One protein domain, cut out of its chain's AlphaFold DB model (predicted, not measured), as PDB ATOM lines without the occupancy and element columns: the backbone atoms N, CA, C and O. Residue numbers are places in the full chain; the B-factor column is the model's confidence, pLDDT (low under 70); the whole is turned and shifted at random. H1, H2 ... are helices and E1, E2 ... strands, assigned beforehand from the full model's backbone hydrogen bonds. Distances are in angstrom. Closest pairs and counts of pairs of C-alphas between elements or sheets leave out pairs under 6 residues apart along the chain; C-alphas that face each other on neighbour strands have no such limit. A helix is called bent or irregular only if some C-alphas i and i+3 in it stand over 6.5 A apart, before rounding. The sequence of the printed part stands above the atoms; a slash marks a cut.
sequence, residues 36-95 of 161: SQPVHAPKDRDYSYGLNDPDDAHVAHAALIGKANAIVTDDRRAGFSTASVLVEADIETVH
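AT A GLANCE: This is residues 36 to 95 of the 161 residues of an uncharacterized protein of Mycolicibacterium agri (UniProt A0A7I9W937). A very small sheet of two short parallel strands, E1 and E2, stands at one side of the longest helix, H1, with the short helix H2 near H1 and E2; on the side of H1 away from the sheet, a long unnamed stretch, residues 36 to 46, runs past H1 towards its first end, and residues 47 to 53 loop round to where H1 begins. The printed part has 60 residues, with two named helices and two named strands in the order H1, E1, H2, E2. The class is mixed, helices and strands, though under half of the residues are in named elements. The whole is compact, with a radius of gyration of the C-alphas of 10.7 A, and the C-alphas span 30 by 23 by 20 A.

IN THESE COORDINATES: E1 is residues 70 to 72, 6.1 A from first to last C-alpha, beginning at C-alpha 70 (-51.760, 23.524, -38.055). E2 is residues 92 to 94, 6.0 A long, and ends at C-alpha 94 (-55.250, 21.778, -43.180). H1 is residues 54 to 66, 19.3 A long, beginning at C-alpha 54 (-42.004, 7.394, -40.783). It is irregular: C-alphas 55 and 58 are 7.1 A apart. H2 is residues 84 to 88, 5.9 A long.

HOW THE PARTS SIT: E1 and E2 are parallel neighbours, with 23 degrees between their directions. C-alphas 70 and 92 face each other at 4.4 A. N 71 and O 92 are within hydrogen-bond range at 2.8 A, and so are N 94 and O 71 at 2.9 A. E1, H2 and E2 form a strand-helix-strand unit, two parallel neighbour strands with a helix between them along the chain, and its crossover is right-handed. The closest C-alphas of H2 and E2 are those of Leu 86 and Glu 92, 7.5 A apart. The closest C-alphas of H1 and E1 are those of Ala 63 and Ile 71, 6.9 A apart. H1 and E2 are apart. H1 and H2 are close but not clearly touching, the closest C-alphas being those of Leu 64 and Leu 86, 7.2 A apart. In H2 every O i to N i+4 pair is within hydrogen-bond range; in H1, 7 of 9 are.

THE WHOLE: The two C-alphas farthest apart are those of Ser 36 and Arg 77, 32.4 A. The printed part has no cut. The link from E1 to H2, 11 residues, is long; the links from H1 to E1 and from H2 to E2 are tight, 3 residues each. The mean pLDDT of the printed part is 91.6, and residues 36 to 37 are under 70.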
ATOM      1  N   SER A  36     -37.713  32.505 -29.247       62.00
ATOM      2  CA  SER A  36     -36.596  33.159 -29.938       62.00
ATOM      3  C   SER A  36     -35.569  32.181 -30.522       62.00
ATOM      4  O   SER A  36     -34.649  32.616 -31.210       62.00
ATOM      5  N   GLN A  37     -35.653  30.887 -30.200       68.19
ATOM      6  CA  GLN A  37     -34.729  29.866 -30.698       68.19
ATOM      7  C   GLN A  37     -35.352  29.093 -31.869       68.19
ATOM      8  O   GLN A  37     -36.542  28.774 -31.819       68.19
ATOM      9  N   PRO A  38     -34.566  28.747 -32.907       74.62
ATOM     10  CA  PRO A  38     -35.049  27.911 -33.999       74.62
ATOM     11  C   PRO A  38     -35.559  26.551 -33.504       74.62
ATOM     12  O   PRO A  38     -34.930  25.908 -32.661       74.62
ATOM     13  N   VAL A  39     -36.673  26.079 -34.070       81.69
ATOM     14  CA  VAL A  39     -37.143  24.701 -33.869       81.69
ATOM     15  C   VAL A  39     -36.148  23.745 -34.527       81.69
ATOM     16  O   VAL A  39     -35.857  23.861 -35.715       81.69
ATOM     17  N   HIS A  40     -35.629  22.789 -33.757       84.88
ATOM     18  CA  HIS A  40     -34.675  21.791 -34.239       84.88
ATOM     19  C   HIS A  40     -35.359  20.426 -34.395       84.88
ATOM     20  O   HIS A  40     -35.584  19.725 -33.409       84.88
ATOM     21  N   ALA A  41     -35.671  20.049 -35.637       86.62
ATOM     22  CA  ALA A  41     -36.352  18.800 -35.991       86.62
ATOM     23  C   ALA A  41     -35.642  18.088 -37.161       86.62
ATOM     24  O   ALA A  41     -36.136  18.097 -38.288       86.62
ATOM     25  N   PRO A  42     -34.446  17.519 -36.938       88.44
ATOM     26  CA  PRO A  42     -33.665  16.887 -37.992       88.44
ATOM     27  C   PRO A  42     -34.365  15.631 -38.522       88.44
ATOM     28  O   PRO A  42     -34.974  14.890 -37.748       88.44
ATOM     29  N   LYS A  43     -34.272  15.418 -39.840       87.06
ATOM     30  CA  LYS A  43     -34.958  14.343 -40.572       87.06
ATOM     31  C   LYS A  43     -34.354  12.952 -40.335       87.06
ATOM     32  O   LYS A  43     -35.051  11.956 -40.449       87.06
ATOM     33  N   ASP A  44     -33.075  12.881 -39.978       86.81
ATOM     34  CA  ASP A  44     -32.341  11.635 -39.712       86.81
ATOM     35  C   ASP A  44     -32.593  11.053 -38.311       86.81
ATOM     36  O   ASP A  44     -32.085   9.980 -37.974       86.81
ATOM     37  N   ARG A  45     -33.380  11.744 -37.482       85.25
ATOM     38  CA  ARG A  45     -33.745  11.288 -36.146       85.25
ATOM     39  C   ARG A  45     -35.046  10.496 -36.183       85.25
ATOM     40  O   ARG A  45     -36.029  10.917 -36.783       85.25
ATOM     41  N   ASP A  46     -35.062   9.389 -35.451       84.56
ATOM     42  CA  ASP A  46     -36.265   8.587 -35.265       84.56
ATOM     43  C   ASP A  46     -37.226   9.269 -34.273       84.56
ATOM     44  O   ASP A  46     -36.894   9.472 -33.096       84.56
ATOM     45  N   TYR A  47     -38.416   9.632 -34.758       86.81
ATOM     46  CA  TYR A  47     -39.525  10.101 -33.935       86.81
ATOM     47  C   TYR A  47     -40.687   9.117 -34.029       86.81
ATOM     48  O   TYR A  47     -41.377   9.017 -35.041       86.81
ATOM     49  N   SER A  48     -40.967   8.425 -32.928       86.50
ATOM     50  CA  SER A  48     -42.087   7.489 -32.872       86.50
ATOM     51  C   SER A  48     -43.393   8.226 -32.555       86.50
ATOM     52  O   SER A  48     -43.811   8.314 -31.401       86.50
ATOM     53  N   TYR A  49     -44.019   8.792 -33.591       90.75
ATOM     54  CA  TYR A  49     -45.312   9.489 -33.501       90.75
ATOM     55  C   TYR A  49     -46.504   8.693 -34.027       90.75
ATOM     56  O   TYR A  49     -47.627   9.192 -34.023       90.75
ATOM     57  N   GLY A  50     -46.274   7.448 -34.450       86.31
ATOM     58  CA  GLY A  50     -47.332   6.597 -34.994       86.31
ATOM     59  C   GLY A  50     -47.911   7.125 -36.309       86.31
ATOM     60  O   GLY A  50     -49.082   6.888 -36.584       86.31
ATOM     61  N   LEU A  51     -47.107   7.855 -37.090       93.00
ATOM     62  CA  LEU A  51     -47.452   8.229 -38.460       93.00
ATOM     63  C   LEU A  51     -47.445   6.997 -39.370       93.00
ATOM     64  O   LEU A  51     -46.744   6.018 -39.106       93.00
ATOM     65  N   ASN A  52     -48.203   7.074 -40.460       92.31
ATOM     66  CA  ASN A  52     -48.209   6.039 -41.494       92.31
ATOM     67  C   ASN A  52     -46.919   6.071 -42.325       92.31
ATOM     68  O   ASN A  52     -46.447   5.017 -42.748       92.31
ATOM     69  N   ASP A  53     -46.364   7.268 -42.542       88.38
ATOM     70  CA  ASP A  53     -45.052   7.469 -43.158       88.38
ATOM     71  C   ASP A  53     -44.030   7.900 -42.085       88.38
ATOM     72  O   ASP A  53     -44.129   9.004 -41.541       88.38
ATOM     73  N   PRO A  54     -43.052   7.043 -41.737       87.88
ATOM     74  CA  PRO A  54     -42.004   7.394 -40.783       87.88
ATOM     75  C   PRO A  54     -41.100   8.548 -41.240       87.88
ATOM     76  O   PRO A  54     -40.553   9.248 -40.388       87.88
ATOM     77  N   ASP A  55     -40.943   8.777 -42.550       90.25
ATOM     78  CA  ASP A  55     -40.075   9.840 -43.083       90.25
ATOM     79  C   ASP A  55     -40.641  11.242 -42.787       90.25
ATOM     80  O   ASP A  55     -39.901  12.223 -42.683       90.25
ATOM     81  N   ASP A  56     -41.949  11.327 -42.540       94.50
ATOM     82  CA  ASP A  56     -42.675  12.552 -42.204       94.50
ATOM     83  C   ASP A  56     -42.686  12.878 -40.703       94.50
ATOM     84  O   ASP A  56     -43.181  13.927 -40.275       94.50
ATOM     85  N   ALA A  57     -42.090  12.025 -39.864       94.44
ATOM     86  CA  ALA A  57     -42.133  12.198 -38.415       94.44
ATOM     87  C   ALA A  57     -41.410  13.471 -37.931       94.44
ATOM     88  O   ALA A  57     -41.773  14.044 -36.901       94.44
ATOM     89  N   HIS A  58     -40.447  13.973 -38.708       94.94
ATOM     90  CA  HIS A  58     -39.785  15.253 -38.450       94.94
ATOM     91  C   HIS A  58     -40.735  16.455 -38.600       94.94
ATOM     92  O   HIS A  58     -40.616  17.419 -37.841       94.94
ATOM     93  N   VAL A  59     -41.720  16.386 -39.505       95.75
ATOM     94  CA  VAL A  59     -42.751  17.425 -39.675       95.75
ATOM     95  C   VAL A  59     -43.645  17.478 -38.440       95.75
ATOM     96  O   VAL A  59     -43.844  18.547 -37.861       95.75
ATOM     97  N   ALA A  60     -44.110  16.315 -37.971       95.62
ATOM     98  CA  ALA A  60     -44.877  16.218 -36.732       95.62
ATOM     99  C   ALA A  60     -44.058  16.694 -35.517       95.62
ATOM    100  O   ALA A  60     -44.581  17.423 -34.673       95.62
ATOM    101  N   HIS A  61     -42.761  16.359 -35.450       95.81
ATOM    102  CA  HIS A  61     -41.871  16.858 -34.397       95.81
ATOM    103  C   HIS A  61     -41.800  18.386 -34.389       95.81
ATOM    104  O   HIS A  61     -41.949  19.010 -33.337       95.81
ATOM    105  N   ALA A  62     -41.583  18.984 -35.563       95.12
ATOM    106  CA  ALA A  62     -41.479  20.426 -35.715       95.12
ATOM    107  C   ALA A  62     -42.775  21.127 -35.289       95.12
ATOM    108  O   ALA A  62     -42.715  22.112 -34.556       95.12
ATOM    109  N   ALA A  63     -43.931  20.587 -35.683       96.00
ATOM    110  CA  ALA A  63     -45.233  21.122 -35.302       96.00
ATOM    111  C   ALA A  63     -45.456  21.066 -33.780       96.00
ATOM    112  O   ALA A  63     -45.823  22.071 -33.174       96.00
ATOM    113  N   LEU A  64     -45.157  19.926 -33.147       94.56
ATOM    114  CA  LEU A  64     -45.316  19.732 -31.702       94.56
ATOM    115  C   LEU A  64     -44.406  20.653 -30.884       94.56
ATOM    116  O   LEU A  64     -44.863  21.339 -29.970       94.56
ATOM    117  N   ILE A  65     -43.110  20.689 -31.206       92.50
ATOM    118  CA  ILE A  65     -42.141  21.515 -30.474       92.50
ATOM    119  C   ILE A  65     -42.356  23.003 -30.764       92.50
ATOM    120  O   ILE A  65     -42.234  23.830 -29.862       92.50
ATOM    121  N   GLY A  66     -42.722  23.344 -31.999       90.44
ATOM    122  CA  GLY A  66     -43.069  24.705 -32.397       90.44
ATOM    123  C   GLY A  66     -44.418  25.189 -31.864       90.44
ATOM    124  O   GLY A  66     -44.706  26.375 -31.994       90.44
ATOM    125  N   LYS A  67     -45.230  24.304 -31.259       92.56
ATOM    126  CA  LYS A  67     -46.628  24.568 -30.878       92.56
ATOM    127  C   LYS A  67     -47.430  25.177 -32.028       92.56
ATOM    128  O   LYS A  67     -48.135  26.170 -31.854       92.56
ATOM    129  N   ALA A  68     -47.261  24.607 -33.215       95.44
ATOM    130  CA  ALA A  68     -48.016  25.019 -34.383       95.44
ATOM    131  C   ALA A  68     -49.509  24.761 -34.155       95.44
ATOM    132  O   ALA A  68     -49.875  23.772 -33.531       95.44
ATOM    133  N   ASN A  69     -50.365  25.623 -34.700       95.25
ATOM    134  CA  ASN A  69     -51.808  25.382 -34.706       95.25
ATOM    135  C   ASN A  69     -52.234  24.439 -35.837       95.25
ATOM    136  O   ASN A  69     -53.270  23.792 -35.739       95.25
ATOM    137  N   ALA A  70     -51.445  24.360 -36.911       97.00
ATOM    138  CA  ALA A  70     -51.760  23.524 -38.055       97.00
ATOM    139  C   ALA A  70     -50.508  23.036 -38.796       97.00
ATOM    140  O   ALA A  70     -49.486  23.724 -38.849       97.00
ATOM    141  N   ILE A  71     -50.633  21.870 -39.426       97.81
ATOM    142  CA  ILE A  71     -49.773  21.374 -40.501       97.81
ATOM    143  C   ILE A  71     -50.540  21.567 -41.810       97.81
ATOM    144  O   ILE A  71     -51.607  20.985 -42.000       97.81
ATOM    145  N   VAL A  72     -50.002  22.380 -42.719       97.50
ATOM    146  CA  VAL A  72     -50.633  22.656 -44.017       97.50
ATOM    147  C   VAL A  72     -50.057  21.710 -45.068       97.50
ATOM    148  O   VAL A  72     -48.883  21.825 -45.417       97.50
ATOM    149  N   THR A  73     -50.851  20.755 -45.554       96.50
ATOM    150  CA  THR A  73     -50.387  19.726 -46.499       96.50
ATOM    151  C   THR A  73     -51.538  19.073 -47.264       96.50
ATOM    152  O   THR A  73     -52.643  18.936 -46.744       96.50
ATOM    153  N   ASP A  74     -51.259  18.631 -48.492       94.50
ATOM    154  CA  ASP A  74     -52.143  17.746 -49.263       94.50
ATOM    155  C   ASP A  74     -51.758  16.263 -49.136       94.50
ATOM    156  O   ASP A  74     -52.469  15.392 -49.647       94.50
ATOM    157  N   ASP A  75     -50.652  15.938 -48.448       94.19
ATOM    158  CA  ASP A  75     -50.254  14.543 -48.267       94.19
ATOM    159  C   ASP A  75     -51.102  13.847 -47.200       94.19
ATOM    160  O   ASP A  75     -50.846  13.887 -45.995       94.19
ATOM    161  N   ARG A  76     -52.126  13.146 -47.680       89.88
ATOM    162  CA  ARG A  76     -53.024  12.338 -46.852       89.88
ATOM    163  C   ARG A  76     -52.400  11.019 -46.397       89.88
ATOM    164  O   ARG A  76     -52.947  10.378 -45.502       89.88
ATOM    165  N   ARG A  77     -51.303  10.576 -47.019       92.56
ATOM    166  CA  ARG A  77     -50.684   9.270 -46.742       92.56
ATOM    167  C   ARG A  77     -49.869   9.303 -45.463       92.56
ATOM    168  O   ARG A  77     -49.870   8.298 -44.767       92.56
ATOM    169  N   ALA A  78     -49.286  10.453 -45.122       92.31
ATOM    170  CA  ALA A  78     -48.495  10.667 -43.909       92.31
ATOM    171  C   ALA A  78     -49.249  10.308 -42.611       92.31
ATOM    172  O   ALA A  78     -48.658   9.850 -41.634       92.31
ATOM    173  N   GLY A  79     -50.580  10.458 -42.601       94.06
ATOM    174  CA  GLY A  79     -51.419  10.115 -41.448       94.06
ATOM    175  C   GLY A  79     -51.440  11.174 -40.340       94.06
ATOM    176  O   GLY A  79     -51.801  10.853 -39.209       94.06
ATOM    177  N   PHE A  80     -51.085  12.429 -40.647       96.25
ATOM    178  CA  PHE A  80     -51.064  13.527 -39.670       96.25
ATOM    179  C   PHE A  80     -52.409  13.728 -38.953       96.25
ATOM    180  O   PHE A  80     -52.439  13.823 -37.730       96.25
ATOM    181  N   SER A  81     -53.528  13.698 -39.683       94.62
ATOM    182  CA  SER A  81     -54.867  13.915 -39.112       94.62
ATOM    183  C   SER A  81     -55.335  12.798 -38.174       94.62
ATOM    184  O   SER A  81     -56.273  12.989 -37.403       94.62
ATOM    185  N   THR A  82     -54.702  11.625 -38.236       93.94
ATOM    186  CA  THR A  82     -55.039  10.453 -37.415       93.94
ATOM    187  C   THR A  82     -54.025  10.185 -36.308       93.94
ATOM    188  O   THR A  82     -54.254   9.322 -35.461       93.94
ATOM    189  N   ALA A  83     -52.897  10.897 -36.305       95.12
ATOM    190  CA  ALA A  83     -51.844  10.715 -35.323       95.12
ATOM    191  C   ALA A  83     -52.310  11.233 -33.957       95.12
ATOM    192  O   ALA A  83     -52.527  12.433 -33.782       95.12
ATOM    193  N   SER A  84     -52.431  10.342 -32.968       95.12
ATOM    194  CA  SER A  84     -52.974  10.698 -31.650       95.12
ATOM    195  C   SER A  84     -52.210  11.840 -30.986       95.12
ATOM    196  O   SER A  84     -52.823  12.711 -30.388       95.12
ATOM    197  N   VAL A  85     -50.885  11.889 -31.152       94.88
ATOM    198  CA  VAL A  85     -50.040  12.954 -30.592       94.88
ATOM    199  C   VAL A  85     -50.356  14.342 -31.157       94.88
ATOM    200  O   VAL A  85     -50.219  15.319 -30.430       94.88
ATOM    201  N   LEU A  86     -50.777  14.440 -32.423       96.00
ATOM    202  CA  LEU A  86     -51.146  15.710 -33.056       96.00
ATOM    203  C   LEU A  86     -52.567  16.117 -32.663       96.00
ATOM    204  O   LEU A  86     -52.795  17.272 -32.319       96.00
ATOM    205  N   VAL A  87     -53.487  15.148 -32.619       95.19
ATOM    206  CA  VAL A  87     -54.870  15.355 -32.164       95.19
ATOM    207  C   VAL A  87     -54.910  15.806 -30.699       95.19
ATOM    208  O   VAL A  87     -55.590  16.769 -30.367       95.19
ATOM    209  N   GLU A  88     -54.151  15.152 -29.816       95.94
ATOM    210  CA  GLU A  88     -54.054  15.521 -28.396       95.94
ATOM    211  C   GLU A  88     -53.408  16.900 -28.183       95.94
ATOM    212  O   GLU A  88     -53.652  17.542 -27.160       95.94
ATOM    213  N   ALA A  89     -52.583  17.350 -29.132       95.75
ATOM    214  CA  ALA A  89     -51.941  18.659 -29.115       95.75
ATOM    215  C   ALA A  89     -52.764  19.760 -29.811       95.75
ATOM    216  O   ALA A  89     -52.281  20.888 -29.888       95.75
ATOM    217  N   ASP A  90     -53.976  19.448 -30.287       96.81
ATOM    218  CA  ASP A  90     -54.863  20.367 -31.018       96.81
ATOM    219  C   ASP A  90     -54.203  20.963 -32.278       96.81
ATOM    220  O   ASP A  90     -54.367  22.137 -32.606       96.81
ATOM    221  N   ILE A  91     -53.402  20.145 -32.974       97.19
ATOM    222  CA  ILE A  91     -52.740  20.522 -34.228       97.19
ATOM    223  C   ILE A  91     -53.579  20.014 -35.397       97.19
ATOM    224  O   ILE A  91     -53.656  18.811 -35.653       97.19
ATOM    225  N   GLU A  92     -54.178  20.939 -36.140       96.69
ATOM    226  CA  GLU A  92     -55.015  20.605 -37.288       96.69
ATOM    227  C   GLU A  92     -54.167  20.217 -38.511       96.69
ATOM    228  O   GLU A  92     -53.084  20.750 -38.742       96.69
ATOM    229  N   THR A  93     -54.657  19.296 -39.340       97.12
ATOM    230  CA  THR A  93     -54.109  19.093 -40.688       97.12
ATOM    231  C   THR A  93     -55.002  19.823 -41.682       97.12
ATOM    232  O   THR A  93     -56.156  19.440 -41.854       97.12
ATOM    233  N   VAL A  94     -54.476  20.865 -42.325       97.56
ATOM    234  CA  VAL A  94     -55.250  21.778 -43.180       97.56
ATOM    235  C   VAL A  94     -54.803  21.647 -44.634       97.56
ATOM    236  O   VAL A  94     -53.607  21.623 -44.927       97.56
ATOM    237  N   HIS A  95     -55.757  21.616 -45.564       97.06
ATOM    238  CA  HIS A  95     -55.441  21.627 -46.990       97.06
ATOM    239  C   HIS A  95     -54.862  22.988 -47.428       97.06
ATOM    240  O   HIS A  95     -55.396  24.030 -47.030       97.06
TER     241      HIS A  95